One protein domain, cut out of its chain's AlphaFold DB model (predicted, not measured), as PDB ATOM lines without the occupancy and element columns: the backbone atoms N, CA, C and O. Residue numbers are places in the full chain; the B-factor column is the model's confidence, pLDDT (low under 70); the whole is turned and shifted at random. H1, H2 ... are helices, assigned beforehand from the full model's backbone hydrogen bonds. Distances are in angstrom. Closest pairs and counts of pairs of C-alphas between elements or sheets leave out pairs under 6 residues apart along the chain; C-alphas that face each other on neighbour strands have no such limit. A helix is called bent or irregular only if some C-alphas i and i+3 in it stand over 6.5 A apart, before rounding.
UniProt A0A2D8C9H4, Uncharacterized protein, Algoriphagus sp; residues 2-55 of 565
ATOM      1  N   ALA A   2     227.249 492.478 467.179       37.62
ATOM      2  CA  ALA A   2     226.263 491.419 466.996       37.62
ATOM      3  C   ALA A   2     227.011 490.099 466.759       37.62
ATOM      4  O   ALA A   2     227.889 490.033 465.896       37.62
ATOM      5  N   VAL A   3     226.710 489.071 467.551       50.72
ATOM      6  CA  VAL A   3     227.245 487.723 467.342       50.72
ATOM      7  C   VAL A   3     226.614 487.199 466.050       50.72
ATOM      8  O   VAL A   3     225.474 486.755 466.040       50.72
ATOM      9  N   SER A   4     227.326 487.334 464.932       53.69
ATOM     10  CA  SER A   4     226.782 487.162 463.576       53.69
ATOM     11  C   SER A   4     226.660 485.711 463.103       53.69
ATOM     12  O   SER A   4     226.433 485.477 461.919       53.69
ATOM     13  N   ARG A   5     226.818 484.722 463.991       63.09
ATOM     14  CA  ARG A   5     226.649 483.306 463.640       63.09
ATOM     15  C   ARG A   5     225.596 482.664 464.525       63.09
ATOM     16  O   ARG A   5     225.782 482.531 465.741       63.09
ATOM     17  N   LYS A   6     224.495 482.274 463.891       70.50
ATOM     18  CA  LYS A   6     223.466 481.436 464.493       70.50
ATOM     19  C   LYS A   6     224.089 480.099 464.895       70.50
ATOM     20  O   LYS A   6     224.943 479.574 464.179       70.50
ATOM     21  N   VAL A   7     223.759 479.583 466.075       75.44
ATOM     22  CA  VAL A   7     224.234 478.265 466.512       75.44
ATOM     23  C   VAL A   7     223.571 477.154 465.703       75.44
ATOM     24  O   VAL A   7     224.246 476.147 465.501       75.44
ATOM     25  N   SER A   8     222.383 477.369 465.111       72.88
ATOM     26  CA  SER A   8     221.809 476.468 464.091       72.88
ATOM     27  C   SER A   8     222.829 476.101 463.004       72.88
ATOM     28  O   SER A   8     223.042 474.924 462.716       72.88
ATOM     29  N   ASP A   9     223.567 477.097 462.503       78.38
ATOM     30  CA  ASP A   9     224.531 476.945 461.406       78.38
ATOM     31  C   ASP A   9     225.802 476.187 461.835       78.38
ATOM     32  O   ASP A   9     226.567 475.698 461.002       78.38
ATOM     33  N   GLN A  10     226.054 476.088 463.145       76.88
ATOM     34  CA  GLN A  10     227.232 475.433 463.723       76.88
ATOM     35  C   GLN A  10     226.953 474.002 464.202       76.88
ATOM     36  O   GLN A  10     227.908 473.244 464.397       76.88
ATOM     37  N   ILE A  11     225.684 473.592 464.339       75.25
ATOM     38  CA  ILE A  11     225.308 472.244 464.806       75.25
ATOM     39  C   ILE A  11     225.897 471.150 463.910       75.25
ATOM     40  O   ILE A  11     226.378 470.136 464.416       75.25
ATOM     41  N   GLY A  12     225.960 471.372 462.593       72.56
ATOM     42  CA  GLY A  12     226.522 470.400 461.647       72.56
ATOM     43  C   GLY A  12     227.987 470.024 461.916       72.56
ATOM     44  O   GLY A  12     228.399 468.906 461.600       72.56
ATOM     45  N   GLN A  13     228.759 470.923 462.538       76.38
ATOM     46  CA  GLN A  13     230.170 470.711 462.895       76.38
ATOM     47  C   GLN A  13     230.355 470.185 464.328       76.38
ATOM     48  O   GLN A  13     231.428 469.686 464.653       76.38
ATOM     49  N   GLN A  14     229.330 470.293 465.180       77.38
ATOM     50  CA  GLN A  14     229.379 469.894 466.592       77.38
ATOM     51  C   GLN A  14     228.884 468.461 466.832       77.38
ATOM     52  O   GLN A  14     229.187 467.876 467.870       77.38
ATOM     53  N   VAL A  15     228.133 467.884 465.887       79.75
ATOM     54  CA  VAL A  15     227.715 466.479 465.951       79.75
ATOM     55  C   VAL A  15     228.843 465.540 465.486       79.75
ATOM     56  O   VAL A  15     229.498 465.845 464.484       79.75
ATOM     57  N   PRO A  16     229.076 464.403 466.175       81.50
ATOM     58  CA  PRO A  16     230.037 463.385 465.748       81.50
ATOM     59  C   PRO A  16     229.746 462.833 464.345       81.50
ATOM     60  O   PRO A  16     228.583 462.741 463.947       81.50
ATOM     61  N   ASP A  17     230.790 462.400 463.632       75.44
ATOM     62  CA  ASP A  17     230.698 461.995 462.219       75.44
ATOM     63  C   ASP A  17     229.675 460.870 461.971       75.44
ATOM     64  O   ASP A  17     228.926 460.934 461.001       75.44
ATOM     65  N   PHE A  18     229.530 459.917 462.901       77.50
ATOM     66  CA  PHE A  18     228.543 458.833 462.784       77.50
ATOM     67  C   PHE A  18     227.083 459.333 462.774       77.50
ATOM     68  O   PHE A  18     226.241 458.797 462.065       77.50
ATOM     69  N   ILE A  19     226.765 460.404 463.512       75.31
ATOM     70  CA  ILE A  19     225.418 461.009 463.509       75.31
ATOM     71  C   ILE A  19     225.188 461.808 462.221       75.31
ATOM     72  O   ILE A  19     224.051 461.946 461.766       75.31
ATOM     73  N   ARG A  20     226.267 462.330 461.626       69.81
ATOM     74  CA  ARG A  20     226.216 463.093 460.378       69.81
ATOM     75  C   ARG A  20     225.865 462.202 459.181       69.81
ATOM     76  O   ARG A  20     225.179 462.686 458.283       69.81
ATOM     77  N   GLU A  21     226.304 460.945 459.186       73.12
ATOM     78  CA  GLU A  21     226.080 459.982 458.097       73.12
ATOM     79  C   GLU A  21     224.821 459.121 458.306       73.12
ATOM     80  O   GLU A  21     224.016 458.996 457.381       73.12
ATOM     81  N   ASP A  22     224.587 458.609 459.520       77.06
ATOM     82  CA  ASP A  22     223.567 457.572 459.750       77.06
ATOM     83  C   ASP A  22     222.182 458.110 460.162       77.06
ATOM     84  O   ASP A  22     221.181 457.396 460.065       77.06
ATOM     85  N   ALA A  23     222.081 459.359 460.639       77.88
ATOM     86  CA  ALA A  23     220.858 459.882 461.266       77.88
ATOM     87  C   ALA A  23     220.447 461.295 460.779       77.88
ATOM     88  O   ALA A  23     220.373 462.241 461.574       77.88
ATOM     89  N   PRO A  24     220.084 461.463 459.490       78.44
ATOM     90  CA  PRO A  24     219.766 462.773 458.907       78.44
ATOM     91  C   PRO A  24     218.540 463.456 459.544       78.44
ATOM     92  O   PRO A  24     218.532 464.674 459.717       78.44
ATOM     93  N   LEU A  25     217.525 462.684 459.949       80.50
ATOM     94  CA  LEU A  25     216.320 463.197 460.622       80.50
ATOM     95  C   LEU A  25     216.625 463.767 462.013       80.50
ATOM     96  O   LEU A  25     216.074 464.796 462.396       80.50
ATOM     97  N   PHE A  26     217.520 463.114 462.760       79.88
ATOM     98  CA  PHE A  26     217.917 463.571 464.089       79.88
ATOM     99  C   PHE A  26     218.708 464.877 464.006       79.88
ATOM    100  O   PHE A  26     218.431 465.812 464.752       79.88
ATOM    101  N   ARG A  27     219.628 464.983 463.039       80.19
ATOM    102  CA  ARG A  27     220.336 466.235 462.761       80.19
ATOM    103  C   ARG A  27     219.357 467.375 462.460       80.19
ATOM    104  O   ARG A  27     219.456 468.420 463.095       80.19
ATOM    105  N   ALA A  28     218.420 467.171 461.533       81.25
ATOM    106  CA  ALA A  28     217.443 468.193 461.150       81.25
ATOM    107  C   ALA A  28     216.557 468.629 462.332       81.25
ATOM    108  O   ALA A  28     216.242 469.807 462.470       81.25
ATOM    109  N   PHE A  29     216.202 467.696 463.221       84.88
ATOM    110  CA  PHE A  29     215.471 468.003 464.449       84.88
ATOM    111  C   PHE A  29     216.283 468.883 465.410       84.88
ATOM    112  O   PHE A  29     215.761 469.871 465.921       84.88
ATOM    113  N   VAL A  30     217.558 468.555 465.646       82.69
ATOM    114  CA  VAL A  30     218.430 469.350 466.528       82.69
ATOM    115  C   VAL A  30     218.694 470.735 465.928       82.69
ATOM    116  O   VAL A  30     218.636 471.729 466.647       82.69
ATOM    117  N   GLU A  31     218.918 470.819 464.616       83.19
ATOM    118  CA  GLU A  31     219.082 472.083 463.884       83.19
ATOM    119  C   GLU A  31     217.824 472.963 464.009       83.19
ATOM    120  O   GLU A  31     217.926 474.112 464.441       83.19
ATOM    121  N   GLY A  32     216.631 472.399 463.778       82.56
ATOM    122  CA  GLY A  32     215.351 473.098 463.946       82.56
ATOM    123  C   GLY A  32     215.018 473.471 465.399       82.56
ATOM    124  O   GLY A  32     214.376 474.491 465.643       82.56
ATOM    125  N   TYR A  33     215.481 472.696 466.385       83.94
ATOM    126  CA  TYR A  33     215.336 473.035 467.805       83.94
ATOM    127  C   TYR A  33     216.160 474.272 468.184       83.94
ATOM    128  O   TYR A  33     215.652 475.165 468.863       83.94
ATOM    129  N   TYR A  34     217.413 474.358 467.725       82.75
ATOM    130  CA  TYR A  34     218.229 475.554 467.939       82.75
ATOM    131  C   TYR A  34     217.716 476.744 467.133       82.75
ATOM    132  O   TYR A  34     217.676 477.841 467.677       82.75
ATOM    133  N   GLU A  35     217.235 476.533 465.906       82.69
ATOM    134  CA  GLU A  35     216.575 477.588 465.136       82.69
ATOM    135  C   GLU A  35     215.350 478.138 465.882       82.69
ATOM    136  O   GLU A  35     215.201 479.351 465.995       82.69
ATOM    137  N   PHE A  36     214.521 477.272 466.477       83.25
ATOM    138  CA  PHE A  36     213.425 477.699 467.348       83.25
ATOM    139  C   PHE A  36     213.939 478.484 468.562       83.25
ATOM    140  O   PHE A  36     213.431 479.566 468.840       83.25
ATOM    141  N   LEU A  37     214.970 478.009 469.267       81.56
ATOM    142  CA  LEU A  37     215.547 478.740 470.406       81.56
ATOM    143  C   LEU A  37     216.163 480.097 470.018       81.56
ATOM    144  O   LEU A  37     216.262 480.983 470.870       81.56
ATOM    145  N   GLU A  38     216.561 480.265 468.760       76.56
ATOM    146  CA  GLU A  38     217.060 481.517 468.184       76.56
ATOM    147  C   GLU A  38     215.957 482.407 467.597       76.56
ATOM    148  O   GLU A  38     216.225 483.557 467.244       76.56
ATOM    149  N   GLN A  39     214.715 481.924 467.503       76.62
ATOM    150  CA  GLN A  39     213.578 482.780 467.180       76.62
ATOM    151  C   GLN A  39     213.309 483.752 468.334       76.62
ATOM    152  O   GLN A  39     213.428 483.414 469.516       76.62
ATOM    153  N   GLY A  40     212.958 484.986 467.963       65.50
ATOM    154  CA  GLY A  40     212.858 486.111 468.887       65.50
ATOM    155  C   GLY A  40     212.001 485.803 470.115       65.50
ATOM    156  O   GLY A  40     210.927 485.216 469.995       65.50
ATOM    157  N   THR A  41     212.469 486.259 471.283       64.06
ATOM    158  CA  THR A  41     211.909 486.075 472.648       64.06
ATOM    159  C   THR A  41     212.256 484.777 473.385       64.06
ATOM    160  O   THR A  41     211.957 484.677 474.580       64.06
ATOM    161  N   ASN A  42     212.941 483.827 472.745       75.81
ATOM    162  CA  ASN A  42     213.422 482.619 473.414       75.81
ATOM    163  C   ASN A  42     214.731 482.858 474.192       75.81
ATOM    164  O   ASN A  42     215.468 483.816 473.956       75.81
ATOM    165  N   ALA A  43     215.014 481.991 475.172       74.75
ATOM    166  CA  ALA A  43     216.092 482.195 476.150       74.75
ATOM    167  C   ALA A  43     217.488 482.357 475.517       74.75
ATOM    168  O   ALA A  43     218.316 483.115 476.023       74.75
ATOM    169  N   LEU A  44     217.744 481.669 474.399       78.62
ATOM    170  CA  LEU A  44     219.029 481.717 473.705       78.62
ATOM    171  C   LEU A  44     219.220 483.046 472.961       78.62
ATOM    172  O   LEU A  44     220.258 483.685 473.143       78.62
ATOM    173  N   ASP A  45     218.212 483.502 472.216       77.38
ATOM    174  CA  ASP A  45     218.199 484.829 471.585       77.38
ATOM    175  C   ASP A  45     218.367 485.953 472.623       77.38
ATOM    176  O   ASP A  45     219.255 486.802 472.498       77.38
ATOM    177  N   ALA A  46     217.607 485.887 473.724       73.75
ATOM    178  CA  ALA A  46     217.671 486.887 474.784       73.75
ATOM    179  C   ALA A  46     219.052 486.959 475.461       73.75
ATOM    180  O   ALA A  46     219.539 488.049 475.762       73.75
ATOM    181  N   SER A  47     219.708 485.811 475.670       77.94
ATOM    182  CA  SER A  47     221.056 485.756 476.250       77.94
ATOM    183  C   SER A  47     222.128 486.333 475.318       77.94
ATOM    184  O   SER A  47     223.036 487.028 475.773       77.94
ATOM    185  N   ARG A  48     222.004 486.095 474.006       78.00
ATOM    186  CA  ARG A  48     222.957 486.566 472.991       78.00
ATOM    187  C   ARG A  48     222.816 488.058 472.716       78.00
ATOM    188  O   ARG A  48     223.822 488.740 472.527       78.00
ATOM    189  N   ASN A  49     221.586 488.565 472.730       77.69
ATOM    190  CA  ASN A  49     221.281 489.972 472.484       77.69
ATOM    191  C   ASN A  49     221.250 490.833 473.755       77.69
ATOM    192  O   ASN A  49     221.019 492.033 473.653       77.69
ATOM    193  N   LEU A  50     221.571 490.278 474.930       80.06
ATOM    194  CA  LEU A  50     221.544 490.996 476.210       80.06
ATOM    195  C   LEU A  50     222.360 492.300 476.199       80.06
ATOM    196  O   LEU A  50     221.909 493.313 476.721       80.06
ATOM    197  N   LEU A  51     223.545 492.289 475.579       81.94
ATOM    198  CA  LEU A  51     224.385 493.487 475.442       81.94
ATOM    199  C   LEU A  51     223.786 494.516 474.471       81.94
ATOM    200  O   LEU A  51     223.979 495.710 474.664       81.94
ATOM    201  N   ASN A  52     223.045 494.073 473.453       81.44
ATOM    202  CA  ASN A  52     222.347 494.971 472.530       81.44
ATOM    203  C   ASN A  52     221.097 495.569 473.196       81.44
ATOM    204  O   ASN A  52     220.784 496.735 472.989       81.44
ATOM    205  N   TYR A  53     220.422 494.815 474.066       79.38
ATOM    206  CA  TYR A  53     219.289 495.303 474.858       79.38
ATOM    207  C   TYR A  53     219.678 496.301 475.956       79.38
ATOM    208  O   TYR A  53     218.799 496.807 476.643       79.38
ATOM    209  N   GLN A  54     220.970 496.594 476.142       79.31
ATOM    210  CA  GLN A  54     221.392 497.731 476.964       79.31
ATOM    211  C   GLN A  54     221.072 499.072 476.295       79.31
ATOM    212  O   GLN A  54     220.863 500.060 476.999       79.31
ATOM    213  N   ASP A  55     221.043 499.122 474.958       84.88
ATOM    214  CA  ASP A  55     220.597 500.311 474.242       84.88
ATOM    215  C   ASP A  55     219.070 500.382 474.289       84.88
ATOM    216  O   ASP A  55     218.369 499.433 473.916       84.88
TER     217      ASP A  55
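This is residues 2 to 55 of the 565 residues of an uncharacterized protein of Algoriphagus sp (UniProt A0A2D8C9H4). The chain makes a long, narrow U: H1 runs along one side, folds back through the short helix H2 at the closed end, and returns as the long helix H3, which makes most of the other side. Past the far end of H3 the chain turns a corner into the short helix H4, and residues 49 to 55, with no named helix, run on as a tail that adds to the length. H1 packs on H3 at a steep tilt, while H2 and H4 each meet H3 only at a corner. The printed part has 54 residues with four named helices, in the order H1, H2, H3, H4, and no named strand, and its class is all helix. The whole is loose, with a radius of gyration of the C-alphas of 13.3 A, and spans 45 by 16 by 11 A.

H1, residues 8 to 14, touches H3, residues 24 to 38, with 5.2 A between the closest C-alphas, those of Ser 8 and Glu 31. They run opposite ways at a steep tilt of 47 degrees. H2, residues 17 to 22, is close to H1 but not clearly touching it; the closest C-alphas, of Gly 12 and Arg 20, are 7.4 A apart, and the lines are about perpendicular at 74 degrees. H2 and H3 only just touch, with 3 pairs of C-alphas within 8 A, and touch only at the corner. H3 takes part with residues 26 to 27 alone; the closest C-alphas, of Arg 20 and Arg 27, are 7.1 A apart, and the helices run opposite ways at a steep tilt of 62 degrees. H3 and H4, residues 43 to 48, also touch only at the corner, H3 with residues 37 to 38 alone; the closest C-alphas, of Glu 38 and Asp 45, are 4.9 A apart. These two run the same way at a steep tilt of 69.8 degrees, only just short of about perpendicular. H1 and H4 are apart, as are H2 and H4. H3 is the hub, touching the three other helices. In H2, H3 and H4 every O i to N i+4 pair is within hydrogen-bond range; in H1 it is 1 of 3, beside 3 of 4 O i to N i+3 pairs.

H1 begins at C-alpha 8, (221.809, 476.468, 464.091), and is 10.3 A long; it is irregular, but only just, with C-alphas 9 and 12 lying 6.8 A apart. H2 and H4 are each 8.7 A from first to last C-alpha. H3 runs 21.1 A from C-alpha 24 at (219.766, 462.773, 458.907) to C-alpha 38. H4 ends at C-alpha 48, (222.957, 486.566, 472.991).

The C-alphas farthest apart are those of Asp 22 and Asp 55, at 45.2 A, while those of Ala 2 and Asp 55 are 12.8 A apart. Residues 21 to 26, of which 24 to 26 belong to H3, stand free. The three links between helices are tight, and the printed part has no cut. The mean pLDDT of the printed part is 75.9; residues 2 to 5, residue 20 and residues 40 to 41 are under 70.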